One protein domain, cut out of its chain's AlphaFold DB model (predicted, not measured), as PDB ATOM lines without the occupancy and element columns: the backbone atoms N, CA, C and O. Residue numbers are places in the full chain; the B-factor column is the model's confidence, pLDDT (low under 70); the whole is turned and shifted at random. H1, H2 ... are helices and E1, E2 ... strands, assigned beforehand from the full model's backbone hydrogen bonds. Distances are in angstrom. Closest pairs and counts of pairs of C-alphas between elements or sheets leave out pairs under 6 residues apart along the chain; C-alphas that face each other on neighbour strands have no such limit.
ATOM      1  N   TYR A   3     -37.495 -58.426 -15.450       91.88
ATOM      2  CA  TYR A   3     -38.503 -58.436 -16.511       91.88
ATOM      3  C   TYR A   3     -38.056 -57.528 -17.658       91.88
ATOM      4  O   TYR A   3     -38.045 -56.295 -17.546       91.88
ATOM      5  N   LYS A   4     -37.650 -58.152 -18.768       85.75
ATOM      6  CA  LYS A   4     -37.015 -57.457 -19.894       85.75
ATOM      7  C   LYS A   4     -37.955 -57.265 -21.080       85.75
ATOM      8  O   LYS A   4     -37.751 -56.322 -21.848       85.75
ATOM      9  N   TYR A   5     -38.970 -58.110 -21.242       84.69
ATOM     10  CA  TYR A   5     -39.810 -58.131 -22.439       84.69
ATOM     11  C   TYR A   5     -41.247 -57.696 -22.150       84.69
ATOM     12  O   TYR A   5     -41.741 -57.784 -21.028       84.69
ATOM     13  N   MET A   6     -41.955 -57.238 -23.185       78.25
ATOM     14  CA  MET A   6     -43.349 -56.793 -23.050       78.25
ATOM     15  C   MET A   6     -44.284 -57.923 -22.587       78.25
ATOM     16  O   MET A   6     -45.227 -57.679 -21.837       78.25
ATOM     17  N   SER A   7     -43.977 -59.165 -22.973       82.00
ATOM     18  CA  SER A   7     -44.649 -60.382 -22.500       82.00
ATOM     19  C   SER A   7     -44.564 -60.567 -20.985       82.00
ATOM     20  O   SER A   7     -45.466 -61.144 -20.378       82.00
ATOM     21  N   ASP A   8     -43.485 -60.081 -20.377       81.69
ATOM     22  CA  ASP A   8     -43.239 -60.195 -18.945       81.69
ATOM     23  C   ASP A   8     -44.008 -59.115 -18.186       81.69
ATOM     24  O   ASP A   8     -44.632 -59.385 -17.165       81.69
ATOM     25  N   ILE A   9     -44.026 -57.901 -18.742       78.38
ATOM     26  CA  ILE A   9     -44.692 -56.721 -18.180       78.38
ATOM     27  C   ILE A   9     -46.197 -56.951 -18.017       78.38
ATOM     28  O   ILE A   9     -46.775 -56.535 -17.018       78.38
ATOM     29  N   GLY A  10     -46.838 -57.650 -18.962       71.19
ATOM     30  CA  GLY A  10     -48.267 -57.968 -18.877       71.19
ATOM     31  C   GLY A  10     -48.659 -58.804 -17.649       71.19
ATOM     32  O   GLY A  10     -49.825 -58.790 -17.257       71.19
ATOM     33  N   LYS A  11     -47.688 -59.493 -17.031       73.31
ATOM     34  CA  LYS A  11     -47.856 -60.313 -15.819       73.31
ATOM     35  C   LYS A  11     -47.642 -59.516 -14.528       73.31
ATOM     36  O   LYS A  11     -47.832 -60.050 -13.440       73.31
ATOM     37  N   ILE A  12     -47.225 -58.256 -14.640       74.44
ATOM     38  CA  ILE A  12     -46.928 -57.370 -13.520       74.44
ATOM     39  C   ILE A  12     -48.069 -56.361 -13.421       74.44
ATOM     40  O   ILE A  12     -48.109 -55.373 -14.154       74.44
ATOM     41  N   THR A  13     -49.018 -56.598 -12.523       70.25
ATOM     42  CA  THR A  13     -50.116 -55.656 -12.285       70.25
ATOM     43  C   THR A  13     -50.249 -55.364 -10.803       70.25
ATOM     44  O   THR A  13     -50.153 -56.276  -9.988       70.25
ATOM     45  N   GLU A  14     -50.473 -54.087 -10.479       73.19
ATOM     46  CA  GLU A  14     -50.924 -53.632  -9.153       73.19
ATOM     47  C   GLU A  14     -49.950 -53.898  -7.990       73.19
ATOM     48  O   GLU A  14     -50.339 -53.853  -6.827       73.19
ATOM     49  N   LYS A  15     -48.658 -54.099  -8.289       86.94
ATOM     50  CA  LYS A  15     -47.584 -54.153  -7.287       86.94
ATOM     51  C   LYS A  15     -46.551 -53.048  -7.478       86.94
ATOM     52  O   LYS A  15     -46.345 -52.555  -8.592       86.94
ATOM     53  N   GLU A  16     -45.878 -52.703  -6.384       93.56
ATOM     54  CA  GLU A  16     -44.656 -51.906  -6.442       93.56
ATOM     55  C   GLU A  16     -43.566 -52.661  -7.198       93.56
ATOM     56  O   GLU A  16     -43.407 -53.876  -7.061       93.56
ATOM     57  N   ILE A  17     -42.809 -51.926  -8.003       95.69
ATOM     58  CA  ILE A  17     -41.732 -52.479  -8.807       95.69
ATOM     59  C   ILE A  17     -40.644 -51.434  -9.039       95.69
ATOM     60  O   ILE A  17     -40.908 -50.227  -9.059       95.69
ATOM     61  N   TRP A  18     -39.415 -51.895  -9.236       97.44
ATOM     62  CA  TRP A  18     -38.313 -51.049  -9.667       97.44
ATOM     63  C   TRP A  18     -38.234 -51.025 -11.184       97.44
ATOM     64  O   TRP A  18     -38.357 -52.059 -11.837       97.44
ATOM     65  N   ALA A  19     -38.034 -49.838 -11.747       96.56
ATOM     66  CA  ALA A  19     -37.921 -49.629 -13.178       96.56
ATOM     67  C   ALA A  19     -36.654 -48.850 -13.529       96.56
ATOM     68  O   ALA A  19     -36.271 -47.913 -12.828       96.56
ATOM     69  N   CYS A  20     -36.042 -49.185 -14.660       97.06
ATOM     70  CA  CYS A  20     -34.889 -48.477 -15.202       97.06
ATOM     71  C   CYS A  20     -34.960 -48.404 -16.732       97.06
ATOM     72  O   CYS A  20     -35.753 -49.094 -17.379       97.06
ATOM     73  N   ALA A  21     -34.154 -47.530 -17.326       95.69
ATOM     74  CA  ALA A  21     -33.946 -47.483 -18.769       95.69
ATOM     75  C   ALA A  21     -32.602 -46.841 -19.097       95.69
ATOM     76  O   ALA A  21     -32.226 -45.835 -18.495       95.69
ATOM     77  N   TYR A  22     -31.928 -47.399 -20.090       94.25
ATOM     78  CA  TYR A  22     -30.763 -46.808 -20.719       94.25
ATOM     79  C   TYR A  22     -30.824 -47.180 -22.199       94.25
ATOM     80  O   TYR A  22     -30.786 -48.362 -22.535       94.25
ATOM     81  N   LYS A  23     -31.078 -46.198 -23.068       88.00
ATOM     82  CA  LYS A  23     -31.156 -46.398 -24.518       88.00
ATOM     83  C   LYS A  23     -30.880 -45.087 -25.252       88.00
ATOM     84  O   LYS A  23     -31.511 -44.067 -24.946       88.00
ATOM     85  N   GLU A  24     -29.985 -45.148 -26.235       85.88
ATOM     86  CA  GLU A  24     -29.718 -44.041 -27.154       85.88
ATOM     87  C   GLU A  24     -30.846 -43.839 -28.178       85.88
ATOM     88  O   GLU A  24     -31.636 -44.742 -28.477       85.88
ATOM     89  N   ASP A  25     -30.937 -42.623 -28.705       78.94
ATOM     90  CA  ASP A  25     -31.684 -42.338 -29.917       78.94
ATOM     91  C   ASP A  25     -30.864 -42.822 -31.122       78.94
ATOM     92  O   ASP A  25     -29.746 -42.338 -31.320       78.94
ATOM     93  N   PRO A  26     -31.392 -43.748 -31.937       74.12
ATOM     94  CA  PRO A  26     -30.672 -44.244 -33.102       74.12
ATOM     95  C   PRO A  26     -30.436 -43.169 -34.177       74.12
ATOM     96  O   PRO A  26     -29.535 -43.339 -34.990       74.12
ATOM     97  N   GLU A  27     -31.212 -42.078 -34.207       75.75
ATOM     98  CA  GLU A  27     -31.098 -41.051 -35.252       75.75
ATOM     99  C   GLU A  27     -29.990 -40.028 -34.976       75.75
ATOM    100  O   GLU A  27     -29.361 -39.535 -35.908       75.75
ATOM    101  N   ASN A  28     -29.746 -39.684 -33.708       75.19
ATOM    102  CA  ASN A  28     -28.809 -38.612 -33.347       75.19
ATOM    103  C   ASN A  28     -27.818 -38.977 -32.231       75.19
ATOM    104  O   ASN A  28     -27.036 -38.124 -31.814       75.19
ATOM    105  N   GLY A  29     -27.847 -40.216 -31.727       67.38
ATOM    106  CA  GLY A  29     -26.948 -40.704 -30.675       67.38
ATOM    107  C   GLY A  29     -27.168 -40.066 -29.299       67.38
ATOM    108  O   GLY A  29     -26.427 -40.351 -28.359       67.38
ATOM    109  N   SER A  30     -28.170 -39.194 -29.137       71.44
ATOM    110  CA  SER A  30     -28.484 -38.601 -27.838       71.44
ATOM    111  C   SER A  30     -29.146 -39.628 -26.922       71.44
ATOM    112  O   SER A  30     -29.896 -40.498 -27.357       71.44
ATOM    113  N   MET A  31     -28.904 -39.540 -25.617       77.19
ATOM    114  CA  MET A  31     -29.490 -40.480 -24.659       77.19
ATOM    115  C   MET A  31     -30.977 -40.167 -24.410       77.19
ATOM    116  O   MET A  31     -31.332 -39.529 -23.416       77.19
ATOM    117  N   ARG A  32     -31.864 -40.617 -25.306       74.50
ATOM    118  CA  ARG A  32     -33.308 -40.324 -25.247       74.50
ATOM    119  C   ARG A  32     -34.007 -40.941 -24.042       74.50
ATOM    120  O   ARG A  32     -34.986 -40.385 -23.544       74.50
ATOM    121  N   LEU A  33     -33.546 -42.101 -23.575       83.69
ATOM    122  CA  LEU A  33     -34.173 -42.817 -22.468       83.69
ATOM    123  C   LEU A  33     -33.139 -43.168 -21.403       83.69
ATOM    124  O   LEU A  33     -32.632 -44.285 -21.360       83.69
ATOM    125  N   LYS A  34     -32.892 -42.221 -20.493       92.38
ATOM    126  CA  LYS A  34     -32.151 -42.459 -19.252       92.38
ATOM    127  C   LYS A  34     -33.091 -42.400 -18.052       92.38
ATOM    128  O   LYS A  34     -33.709 -41.376 -17.779       92.38
ATOM    129  N   CYS A  35     -33.181 -43.500 -17.320       94.31
ATOM    130  CA  CYS A  35     -33.886 -43.599 -16.051       94.31
ATOM    131  C   CYS A  35     -33.072 -44.494 -15.121       94.31
ATOM    132  O   CYS A  35     -32.957 -45.696 -15.365       94.31
ATOM    133  N   LEU A  36     -32.532 -43.902 -14.057       96.12
ATOM    134  CA  LEU A  36     -31.942 -44.657 -12.955       96.12
ATOM    135  C   LEU A  36     -33.005 -45.566 -12.312       96.12
ATOM    136  O   LEU A  36     -34.201 -45.276 -12.460       96.12
ATOM    137  N   PRO A  37     -32.601 -46.626 -11.588       97.62
ATOM    138  CA  PRO A  37     -33.525 -47.453 -10.820       97.62
ATOM    139  C   PRO A  37     -34.484 -46.597  -9.982       97.62
ATOM    140  O   PRO A  37     -34.074 -45.858  -9.090       97.62
ATOM    141  N   THR A  38     -35.769 -46.664 -10.321       97.00
ATOM    142  CA  THR A  38     -36.830 -45.824  -9.759       97.00
ATOM    143  C   THR A  38     -37.994 -46.705  -9.337       97.00
ATOM    144  O   THR A  38     -38.468 -47.522 -10.127       97.00
ATOM    145  N   LYS A  39     -38.479 -46.530  -8.106       97.31
ATOM    146  CA  LYS A  39     -39.638 -47.265  -7.595       97.31
ATOM    147  C   LYS A  39     -40.936 -46.686  -8.163       97.31
ATOM    148  O   LYS A  39     -41.090 -45.468  -8.269       97.31
ATOM    149  N   GLY A  40     -41.873 -47.547  -8.530       95.69
ATOM    150  CA  GLY A  40     -43.153 -47.154  -9.110       95.69
ATOM    151  C   GLY A  40     -44.168 -48.285  -9.098       95.69
ATOM    152  O   GLY A  40     -43.916 -49.351  -8.542       95.69
ATOM    153  N   ILE A  41     -45.308 -48.054  -9.742       94.06
ATOM    154  CA  ILE A  41     -46.371 -49.048  -9.919       94.06
ATOM    155  C   ILE A  41     -46.752 -49.106 -11.399       94.06
ATOM    156  O   ILE A  41     -46.767 -48.085 -12.093       94.06
ATOM    157  N   LEU A  42     -47.070 -50.307 -11.885       91.75
ATOM    158  CA  LEU A  42     -47.692 -50.499 -13.192       91.75
ATOM    159  C   LEU A  42     -49.215 -50.447 -13.064       91.75
ATOM    160  O   LEU A  42     -49.828 -51.297 -12.420       91.75
ATOM    161  N   LEU A  43     -49.819 -49.445 -13.703       89.12
ATOM    162  CA  LEU A  43     -51.259 -49.203 -13.695       89.12
ATOM    163  C   LEU A  43     -51.845 -49.409 -15.090       89.12
ATOM    164  O   LEU A  43     -51.322 -48.892 -16.082       89.12
ATOM    165  N   ARG A  44     -52.969 -50.125 -15.170       85.31
ATOM    166  CA  ARG A  44     -53.775 -50.205 -16.394       85.31
ATOM    167  C   ARG A  44     -54.623 -48.938 -16.517       85.31
ATOM    168  O   ARG A  44     -55.524 -48.714 -15.718       85.31
ATOM    169  N   LYS A  45     -54.357 -48.111 -17.530       76.69
ATOM    170  CA  LYS A  45     -55.219 -46.993 -17.937       76.69
ATOM    171  C   LYS A  45     -56.113 -47.423 -19.101       76.69
ATOM    172  O   LYS A  45     -55.623 -47.936 -20.113       76.69
ATOM    173  N   ASN A  46     -57.412 -47.156 -18.961       74.06
ATOM    174  CA  ASN A  46     -58.445 -47.340 -19.989       74.06
ATOM    175  C   ASN A  46     -58.537 -48.774 -20.549       74.06
ATOM    176  O   ASN A  46     -58.781 -48.955 -21.735       74.06
ATOM    177  N   GLY A  47     -58.280 -49.800 -19.728       68.00
ATOM    178  CA  GLY A  47     -58.423 -51.218 -20.098       68.00
ATOM    179  C   GLY A  47     -57.321 -51.806 -20.993       68.00
ATOM    180  O   GLY A  47     -57.057 -53.002 -20.901       68.00
ATOM    181  N   TYR A  48     -56.627 -50.984 -21.788       67.69
ATOM    182  CA  TYR A  48     -55.684 -51.459 -22.815       67.69
ATOM    183  C   TYR A  48     -54.229 -51.032 -22.603       67.69
ATOM    184  O   TYR A  48     -53.313 -51.732 -23.028       67.69
ATOM    185  N   SER A  49     -53.983 -49.888 -21.956       81.81
ATOM    186  CA  SER A  49     -52.629 -49.333 -21.846       81.81
ATOM    187  C   SER A  49     -52.051 -49.535 -20.449       81.81
ATOM    188  O   SER A  49     -52.667 -49.149 -19.460       81.81
ATOM    189  N   VAL A  50     -50.854 -50.116 -20.350       87.44
ATOM    190  CA  VAL A  50     -50.120 -50.204 -19.079       87.44
ATOM    191  C   VAL A  50     -49.137 -49.040 -18.996       87.44
ATOM    192  O   VAL A  50     -48.326 -48.824 -19.905       87.44
ATOM    193  N   LYS A  51     -49.218 -48.275 -17.908       90.62
ATOM    194  CA  LYS A  51     -48.337 -47.146 -17.610       90.62
ATOM    195  C   LYS A  51     -47.526 -47.438 -16.357       90.62
ATOM    196  O   LYS A  51     -48.082 -47.886 -15.360       90.62
ATOM    197  N   PHE A  52     -46.234 -47.143 -16.402       93.31
ATOM    198  CA  PHE A  52     -45.422 -47.050 -15.197       93.31
ATOM    199  C   PHE A  52     -45.593 -45.659 -14.603       93.31
ATOM    200  O   PHE A  52     -45.371 -44.668 -15.300       93.31
ATOM    201  N   VAL A  53     -45.973 -45.597 -13.330       94.06
ATOM    202  CA  VAL A  53     -46.114 -44.352 -12.578       94.06
ATOM    203  C   VAL A  53     -45.112 -44.373 -11.424       94.06
ATOM    204  O   VAL A  53     -45.221 -45.241 -10.554       94.06
ATOM    205  N   PRO A  54     -44.120 -43.466 -11.404       96.06
ATOM    206  CA  PRO A  54     -43.130 -43.437 -10.338       96.06
ATOM    207  C   PRO A  54     -43.759 -43.013  -9.008       96.06
ATOM    208  O   PRO A  54     -44.684 -42.196  -8.969       96.06
ATOM    209  N   LEU A  55     -43.220 -43.543  -7.915       95.94
ATOM    210  CA  LEU A  55     -43.545 -43.109  -6.561       95.94
ATOM    211  C   LEU A  55     -42.668 -41.917  -6.165       95.94
ATOM    212  O   LEU A  55     -41.546 -41.745  -6.648       95.94
ATOM    213  N   LYS A  56     -43.188 -41.079  -5.277       94.06
ATOM    214  CA  LYS A  56     -42.396 -40.109  -4.522       94.06
ATOM    215  C   LYS A  56     -41.698 -40.807  -3.350       94.06
ATOM    216  O   LYS A  56     -41.972 -41.962  -3.037       94.06
ATOM    217  N   THR A  57     -40.834 -40.068  -2.661       89.88
ATOM    218  CA  THR A  57     -40.154 -40.528  -1.441       89.88
ATOM    219  C   THR A  57     -41.120 -40.887  -0.309       89.88
ATOM    220  O   THR A  57     -40.799 -41.749   0.497       89.88
ATOM    221  N   ASP A  58     -42.300 -40.262  -0.269       91.75
ATOM    222  CA  ASP A  58     -43.366 -40.534   0.705       91.75
ATOM    223  C   ASP A  58     -44.228 -41.767   0.359       91.75
ATOM    224  O   ASP A  58     -45.179 -42.069   1.074       91.75
ATOM    225  N   GLY A  59     -43.929 -42.471  -0.741       89.50
ATOM    226  CA  GLY A  59     -44.697 -43.632  -1.199       89.50
ATOM    227  C   GLY A  59     -45.987 -43.293  -1.954       89.50
ATOM    228  O   GLY A  59     -46.708 -44.199  -2.361       89.50
ATOM    229  N   THR A  60     -46.296 -42.016  -2.197       93.25
ATOM    230  CA  THR A  60     -47.442 -41.611  -3.029       93.25
ATOM    231  C   THR A  60     -47.084 -41.573  -4.514       93.25
ATOM    232  O   THR A  60     -45.940 -41.325  -4.895       93.25
ATOM    233  N   LEU A  61     -48.073 -41.768  -5.391       92.62
ATOM    234  CA  LEU A  61     -47.871 -41.654  -6.838       92.62
ATOM    235  C   LEU A  61     -47.460 -40.227  -7.229       92.62
ATOM    236  O   LEU A  61     -48.059 -39.227  -6.814       92.62
ATOM    237  N   ARG A  62     -46.449 -40.120  -8.090       92.31
ATOM    238  CA  ARG A  62     -46.065 -38.852  -8.704       92.31
ATOM    239  C   ARG A  62     -47.083 -38.480  -9.786       92.31
ATOM    240  O   ARG A  62     -47.462 -39.306 -10.608       92.31
ATOM    241  N   LYS A  63     -47.497 -37.208  -9.818       85.62
ATOM    242  CA  LYS A  63     -48.455 -36.685 -10.816       85.62
ATOM    243  C   LYS A  63     -47.871 -36.552 -12.230       85.62
ATOM    244  O   LYS A  63     -48.625 -36.362 -13.175       85.62
ATOM    245  N   SER A  64     -46.550 -36.603 -12.367       86.88
ATOM    246  CA  SER A  64     -45.826 -36.429 -13.627       86.88
ATOM    247  C   SER A  64     -44.772 -37.515 -13.814       86.88
ATOM    248  O   SER A  64     -44.299 -38.112 -12.843       86.88
ATOM    249  N   GLY A  65     -44.386 -37.749 -15.069       84.50
ATOM    250  CA  GLY A  65     -43.388 -38.757 -15.425       84.50
ATOM    251  C   GLY A  65     -43.958 -40.165 -15.596       84.50
ATOM    252  O   GLY A  65     -43.182 -41.120 -15.561       84.50
ATOM    253  N   ASP A  66     -45.278 -40.306 -15.781       90.25
ATOM    254  CA  ASP A  66     -45.842 -41.579 -16.212       90.25
ATOM    255  C   ASP A  66     -45.435 -41.877 -17.657       90.25
ATOM    256  O   ASP A  66     -45.470 -41.024 -18.544       90.25
ATOM    257  N   VAL A  67     -45.019 -43.114 -17.898       91.75
ATOM    258  CA  VAL A  67     -44.539 -43.552 -19.212       91.75
ATOM    259  C   VAL A  67     -45.228 -44.840 -19.622       91.75
ATOM    260  O   VAL A  67     -45.747 -45.582 -18.788       91.75
ATOM    261  N   CYS A  68     -45.255 -45.118 -20.925       90.81
ATOM    262  CA  CYS A  68     -45.674 -46.428 -21.416       90.81
ATOM    263  C   CYS A  68     -44.801 -47.516 -20.791       90.81
ATOM    264  O   CYS A  68     -43.585 -47.351 -20.695       90.81
ATOM    265  N   ALA A  69     -45.406 -48.634 -20.390       90.31
ATOM    266  CA  ALA A  69     -44.667 -49.665 -19.676       90.31
ATOM    267  C   ALA A  69     -43.484 -50.227 -20.491       90.31
ATOM    268  O   ALA A  69     -42.427 -50.499 -19.931       90.31
ATOM    269  N   GLY A  70     -43.605 -50.293 -21.821       89.06
ATOM    270  CA  GLY A  70     -42.512 -50.702 -22.714       89.06
ATOM    271  C   GLY A  70     -41.317 -49.736 -22.771       89.06
ATOM    272  O   GLY A  70     -40.275 -50.093 -23.310       89.06
ATOM    273  N   SER A  71     -41.425 -48.527 -22.211       90.44
ATOM    274  CA  SER A  71     -40.329 -47.547 -22.148       90.44
ATOM    275  C   SER A  71     -39.347 -47.797 -20.996       90.44
ATOM    276  O   SER A  71     -38.432 -46.994 -20.788       90.44
ATOM    277  N   ARG A  72     -39.550 -48.860 -20.211       93.62
ATOM    278  CA  ARG A  72     -38.705 -49.255 -19.079       93.62
ATOM    279  C   ARG A  72     -38.462 -50.762 -19.090       93.62
ATOM    280  O   ARG A  72     -39.182 -51.517 -19.740       93.62
ATOM    281  N   LYS A  73     -37.449 -51.176 -18.338       94.69
ATOM    282  CA  LYS A  73     -37.230 -52.549 -17.880       94.69
ATOM    283  C   LYS A  73     -37.484 -52.599 -16.377       94.69
ATOM    284  O   LYS A  73     -37.372 -51.558 -15.728       94.69
ATOM    285  N   TYR A  74     -37.836 -53.765 -15.839       95.81
ATOM    286  CA  TYR A  74     -38.311 -53.859 -14.457       95.81
ATOM    287  C   TYR A  74     -37.626 -54.952 -13.649       95.81
ATOM    288  O   TYR A  74     -37.178 -55.953 -14.209       95.81
ATOM    289  N   ALA A  75     -37.613 -54.789 -12.330       96.62
ATOM    290  CA  ALA A  75     -37.246 -55.837 -11.392       96.62
ATOM    291  C   ALA A  75     -37.978 -55.696 -10.051       96.62
ATOM    292  O   ALA A  75     -38.418 -54.604  -9.688       96.62
ATOM    293  N   ASP A  76     -38.104 -56.794  -9.305       95.12
ATOM    294  CA  ASP A  76     -38.786 -56.786  -8.001       95.12
ATOM    295  C   ASP A  76     -37.999 -56.026  -6.930       95.12
ATOM    296  O   ASP A  76     -38.590 -55.382  -6.063       95.12
ATOM    297  N   THR A  77     -36.669 -56.078  -6.993       97.06
ATOM    298  CA  THR A  77     -35.787 -55.446  -6.008       97.06
ATOM    299  C   THR A  77     -34.920 -54.353  -6.626       97.06
ATOM    300  O   THR A  77     -34.698 -54.306  -7.838       97.06
ATOM    301  N   TYR A  78     -34.415 -53.460  -5.770       97.44
ATOM    302  CA  TYR A  78     -33.497 -52.405  -6.191       97.44
ATOM    303  C   TYR A  78     -32.217 -52.984  -6.795       97.44
ATOM    304  O   TYR A  78     -31.807 -52.543  -7.864       97.44
ATOM    305  N   GLU A  79     -31.623 -53.993  -6.149       98.25
ATOM    306  CA  GLU A  79     -30.356 -54.569  -6.605       98.25
ATOM    307  C   GLU A  79     -30.500 -55.274  -7.951       98.25
ATOM    308  O   GLU A  79     -29.710 -55.028  -8.859       98.25
ATOM    309  N   GLU A  80     -31.580 -56.031  -8.160       97.94
ATOM    310  CA  GLU A  80     -31.862 -56.611  -9.477       97.94
ATOM    311  C   GLU A  80     -32.082 -55.531 -10.546       97.94
ATOM    312  O   GLU A  80     -31.696 -55.710 -11.701       97.94
ATOM    313  N   CYS A  81     -32.700 -54.401 -10.186       97.94
ATOM    314  CA  CYS A  81     -32.907 -53.284 -11.105       97.94
ATOM    315  C   CYS A  81     -31.599 -52.547 -11.419       97.94
ATOM    316  O   CYS A  81     -31.397 -52.109 -12.549       97.94
ATOM    317  N   LYS A  82     -30.697 -52.434 -10.443       98.19
ATOM    318  CA  LYS A  82     -29.355 -51.874 -10.614       98.19
ATOM    319  C   LYS A  82     -28.501 -52.755 -11.519       98.19
ATOM    320  O   LYS A  82     -27.891 -52.237 -12.448       98.19
ATOM    321  N   GLU A  83     -28.502 -54.068 -11.308       98.19
ATOM    322  CA  GLU A  83     -27.846 -55.014 -12.215       98.19
ATOM    323  C   GLU A  83     -28.409 -54.898 -13.632       98.19
ATOM    324  O   GLU A  83     -27.655 -54.755 -14.587       98.19
ATOM    325  N   LEU A  84     -29.737 -54.874 -13.765       96.88
ATOM    326  CA  LEU A  84     -30.408 -54.705 -15.050       96.88
ATOM    327  C   LEU A  84     -30.038 -53.379 -15.730       96.88
ATOM    328  O   LEU A  84     -29.891 -53.329 -16.944       96.88
ATOM    329  N   TYR A  85     -29.889 -52.299 -14.967       97.25
ATOM    330  CA  TYR A  85     -29.436 -51.015 -15.493       97.25
ATOM    331  C   TYR A  85     -27.988 -51.076 -15.994       97.25
ATOM    332  O   TYR A  85     -27.701 -50.553 -17.067       97.25
ATOM    333  N   ASN A  86     -27.104 -51.744 -15.251       97.31
ATOM    334  CA  ASN A  86     -25.714 -51.942 -15.654       97.31
ATOM    335  C   ASN A  86     -25.604 -52.814 -16.910       97.31
ATOM    336  O   ASN A  86     -24.816 -52.486 -17.787       97.31
ATOM    337  N   GLU A  87     -26.426 -53.860 -17.038       96.62
ATOM    338  CA  GLU A  87     -26.517 -54.669 -18.262       96.62
ATOM    339  C   GLU A  87     -26.861 -53.795 -19.480       96.62
ATOM    340  O   GLU A  87     -26.197 -53.886 -20.503       96.62
ATOM    341  N   LEU A  88     -27.828 -52.873 -19.359       94.94
ATOM    342  CA  LEU A  88     -28.181 -51.959 -20.458       94.94
ATOM    343  C   LEU A  88     -27.058 -50.970 -20.811       94.94
ATOM    344  O   LEU A  88     -26.968 -50.530 -21.955       94.94
ATOM    345  N   ILE A  89     -26.242 -50.570 -19.833       95.19
ATOM    346  CA  ILE A  89     -25.059 -49.736 -20.083       95.19
ATOM    347  C   ILE A  89     -23.984 -50.554 -20.794       95.19
ATOM    348  O   ILE A  89     -23.380 -50.044 -21.731       95.19
ATOM    349  N   GLN A  90     -23.762 -51.801 -20.378       96.44
ATOM    350  CA  GLN A  90     -22.790 -52.677 -21.023       96.44
ATOM    351  C   GLN A  90     -23.179 -52.939 -22.480       96.44
ATOM    352  O   GLN A  90     -22.365 -52.695 -23.361       96.44
ATOM    353  N   ASP A  91     -24.447 -53.274 -22.747       93.81
ATOM    354  CA  ASP A  91     -24.968 -53.438 -24.113       93.81
ATOM    355  C   ASP A  91     -24.701 -52.194 -24.986       93.81
ATOM    356  O   ASP A  91     -24.480 -52.299 -26.193       93.81
ATOM    357  N   TYR A  92     -24.750 -50.998 -24.388       92.88
ATOM    358  CA  TYR A  92     -24.454 -49.748 -25.082       92.88
ATOM    359  C   TYR A  92     -22.956 -49.553 -25.339       92.88
ATOM    360  O   TYR A  92     -22.578 -49.138 -26.433       92.88
ATOM    361  N   ILE A  93     -22.109 -49.855 -24.353       94.69
ATOM    362  CA  ILE A  93     -20.650 -49.825 -24.509       94.69
ATOM    363  C   ILE A  93     -20.237 -50.760 -25.647       94.69
ATOM    364  O   ILE A  93     -19.560 -50.312 -26.567       94.69
ATOM    365  N   ASP A  94     -20.739 -51.994 -25.652       95.44
ATOM    366  CA  ASP A  94     -20.419 -52.997 -26.670       95.44
ATOM    367  C   ASP A  94     -20.811 -52.515 -28.082       95.44
ATOM    368  O   ASP A  94     -20.071 -52.693 -29.052       95.44
ATOM    369  N   GLN A  95     -21.959 -51.834 -28.218       92.06
ATOM    370  CA  GLN A  95     -22.383 -51.223 -29.486       92.06
ATOM    371  C   GLN A  95     -21.442 -50.102 -29.942       92.06
ATOM    372  O   GLN A  95     -21.160 -49.980 -31.137       92.06
ATOM    373  N   LEU A  96     -20.969 -49.265 -29.017       92.38
ATOM    374  CA  LEU A  96     -20.014 -48.204 -29.331       92.38
ATOM    375  C   LEU A  96     -18.656 -48.774 -29.735       92.38
ATOM    376  O   LEU A  96     -18.085 -48.319 -30.723       92.38
ATOM    377  N   GLU A  97     -18.161 -49.776 -29.013       96.19
ATOM    378  CA  GLU A  97     -16.911 -50.468 -29.335       96.19
ATOM    379  C   GLU A  97     -16.976 -51.103 -30.727       96.19
ATOM    380  O   GLU A  97     -16.099 -50.852 -31.554       96.19
ATOM    381  N   HIS A  98     -18.072 -51.798 -31.048       94.94
ATOM    382  CA  HIS A  98     -18.299 -52.336 -32.389       94.94
ATOM    383  C   HIS A  98     -18.258 -51.240 -33.466       94.94
ATOM    384  O   HIS A  98     -17.622 -51.400 -34.506       94.94
ATOM    385  N   ARG A  99     -18.918 -50.096 -33.238       92.62
ATOM    386  CA  ARG A  99     -18.911 -48.968 -34.189       92.62
ATOM    387  C   ARG A  99     -17.519 -48.363 -34.367       92.62
ATOM    388  O   ARG A  99     -17.177 -47.960 -35.476       92.62
ATOM    389  N   ILE A 100     -16.734 -48.283 -33.294       95.75
ATOM    390  CA  ILE A 100     -15.341 -47.830 -33.344       95.75
ATOM    391  C   ILE A 100     -14.514 -48.787 -34.204       95.75
ATOM    392  O   ILE A 100     -13.738 -48.332 -35.042       95.75
ATOM    393  N   ASP A 101     -14.679 -50.093 -34.020       96.75
ATOM    394  CA  ASP A 101     -13.919 -51.091 -34.768       96.75
ATOM    395  C   ASP A 101     -14.286 -51.126 -36.253       96.75
ATOM    396  O   ASP A 101     -13.388 -51.234 -37.089       96.75
ATOM    397  N   GLU A 102     -15.560 -50.938 -36.604       96.50
ATOM    398  CA  GLU A 102     -15.966 -50.748 -38.002       96.50
ATOM    399  C   GLU A 102     -15.333 -49.488 -38.602       96.50
ATOM    400  O   GLU A 102     -14.741 -49.548 -39.675       96.50
ATOM    401  N   ALA A 103     -15.362 -48.358 -37.887       95.88
ATOM    402  CA  ALA A 103     -14.752 -47.119 -38.366       95.88
ATOM    403  C   ALA A 103     -13.230 -47.245 -38.559       95.88
ATOM    404  O   ALA A 103     -12.677 -46.662 -39.490       95.88
ATOM    405  N   LYS A 104     -12.537 -48.024 -37.714       96.50
ATOM    406  CA  LYS A 104     -11.092 -48.260 -37.858       96.50
ATOM    407  C   LYS A 104     -10.728 -48.997 -39.151       96.50
ATOM    408  O   LYS A 104      -9.615 -48.821 -39.637       96.50
ATOM    409  N   LYS A 105     -11.623 -49.822 -39.703       96.44
ATOM    410  CA  LYS A 105     -11.375 -50.553 -40.961       96.44
ATOM    411  C   LYS A 105     -11.332 -49.634 -42.183       96.44
ATOM    412  O   LYS A 105     -10.776 -50.026 -43.200       96.44
ATOM    413  N   GLU A 106     -11.870 -48.424 -42.062       96.12
ATOM    414  CA  GLU A 106     -11.928 -47.424 -43.132       96.12
ATOM    415  C   GLU A 106     -10.699 -46.488 -43.160       96.12
ATOM    416  O   GLU A 106     -10.628 -45.597 -44.007       96.12
TER     417      GLU A 106
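This is residues 3 to 106 of the 108 residues of an uncharacterized protein of Enterocloster aldenensis (UniProt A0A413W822). A small curled sheet of four strands, like part of a barrel, has one long helix, H2, running along E1; residues 78 to 92 of H2 pack on the sheet, and residues 93 to 106, of which 93 to 104 belong to H2, stick out as an arm. The short helix H1 only grazes the sheet, near E4. The 104 printed residues hold two named helices and four named strands, in the order H1, E1, E2, E3, E4, H2; the sheet's order is E3, E2, E1, E4, all antiparallel, and the class is mixed, helices and strands. The whole is only just loose, close to compact, with a radius of gyration of the C-alphas of 15.7 A, and elongated, spanning 52 by 28 by 25 A.

H1 is residues 6 to 9, with C-alpha 6 at (-43.349, -56.793, -23.050). E1, residues 16 to 23, is 23.2 A long. E2, residues 33 to 45, is 21.9 A long and bends by 112 degrees at residue 36. E3 is residues 49 to 54, 16.0 A long, and E4 is residues 73 to 75. H2, residues 78 to 104, is 39.0 A long, from C-alpha 78 at (-33.497, -52.405, -6.191) to C-alpha 104 at (-11.092, -48.260, -37.858).

The sheet is twisted, with edge strands E3 and E4. E1, E2 and E3 form a meander, each strand the antiparallel neighbour of the one before, and with E4 beside E1 a Greek key, the first strand being the antiparallel neighbour of the fourth. In the hairpin of E1 and E2, N 19 and O 38 are 2.9 A apart, within hydrogen-bond range. In the hairpin of E2 and E3, N 43 and O 51 are within range at 2.9 A. Between E1 and E4, N 18 and O 75 are within range at 2.9 A. H2 is on the sheet, making two layers, at a height over the sheet of 8.6 A. It lies over E1 and, only just, over E4, with 3 of its C-alphas falling on E4. It runs along the strands, at 9 degrees to E1 on the local plane. The closest C-alphas of E1 and H2, those of Tyr 22 and Leu 88, are 5.8 A apart. H1 and H2 are apart. Every O i to N i+4 pair of H2 is within hydrogen-bond range; H1 is too short for such a pair.

The C-alphas of Asp 58 and Glu 106, the two farthest apart, are 54.4 A apart. The printed part has no cut. The link from E3 to E4, 18 residues, is long. Mean pLDDT of the printed part is 89.5; residue 29 and residues 47 to 48 are under 70.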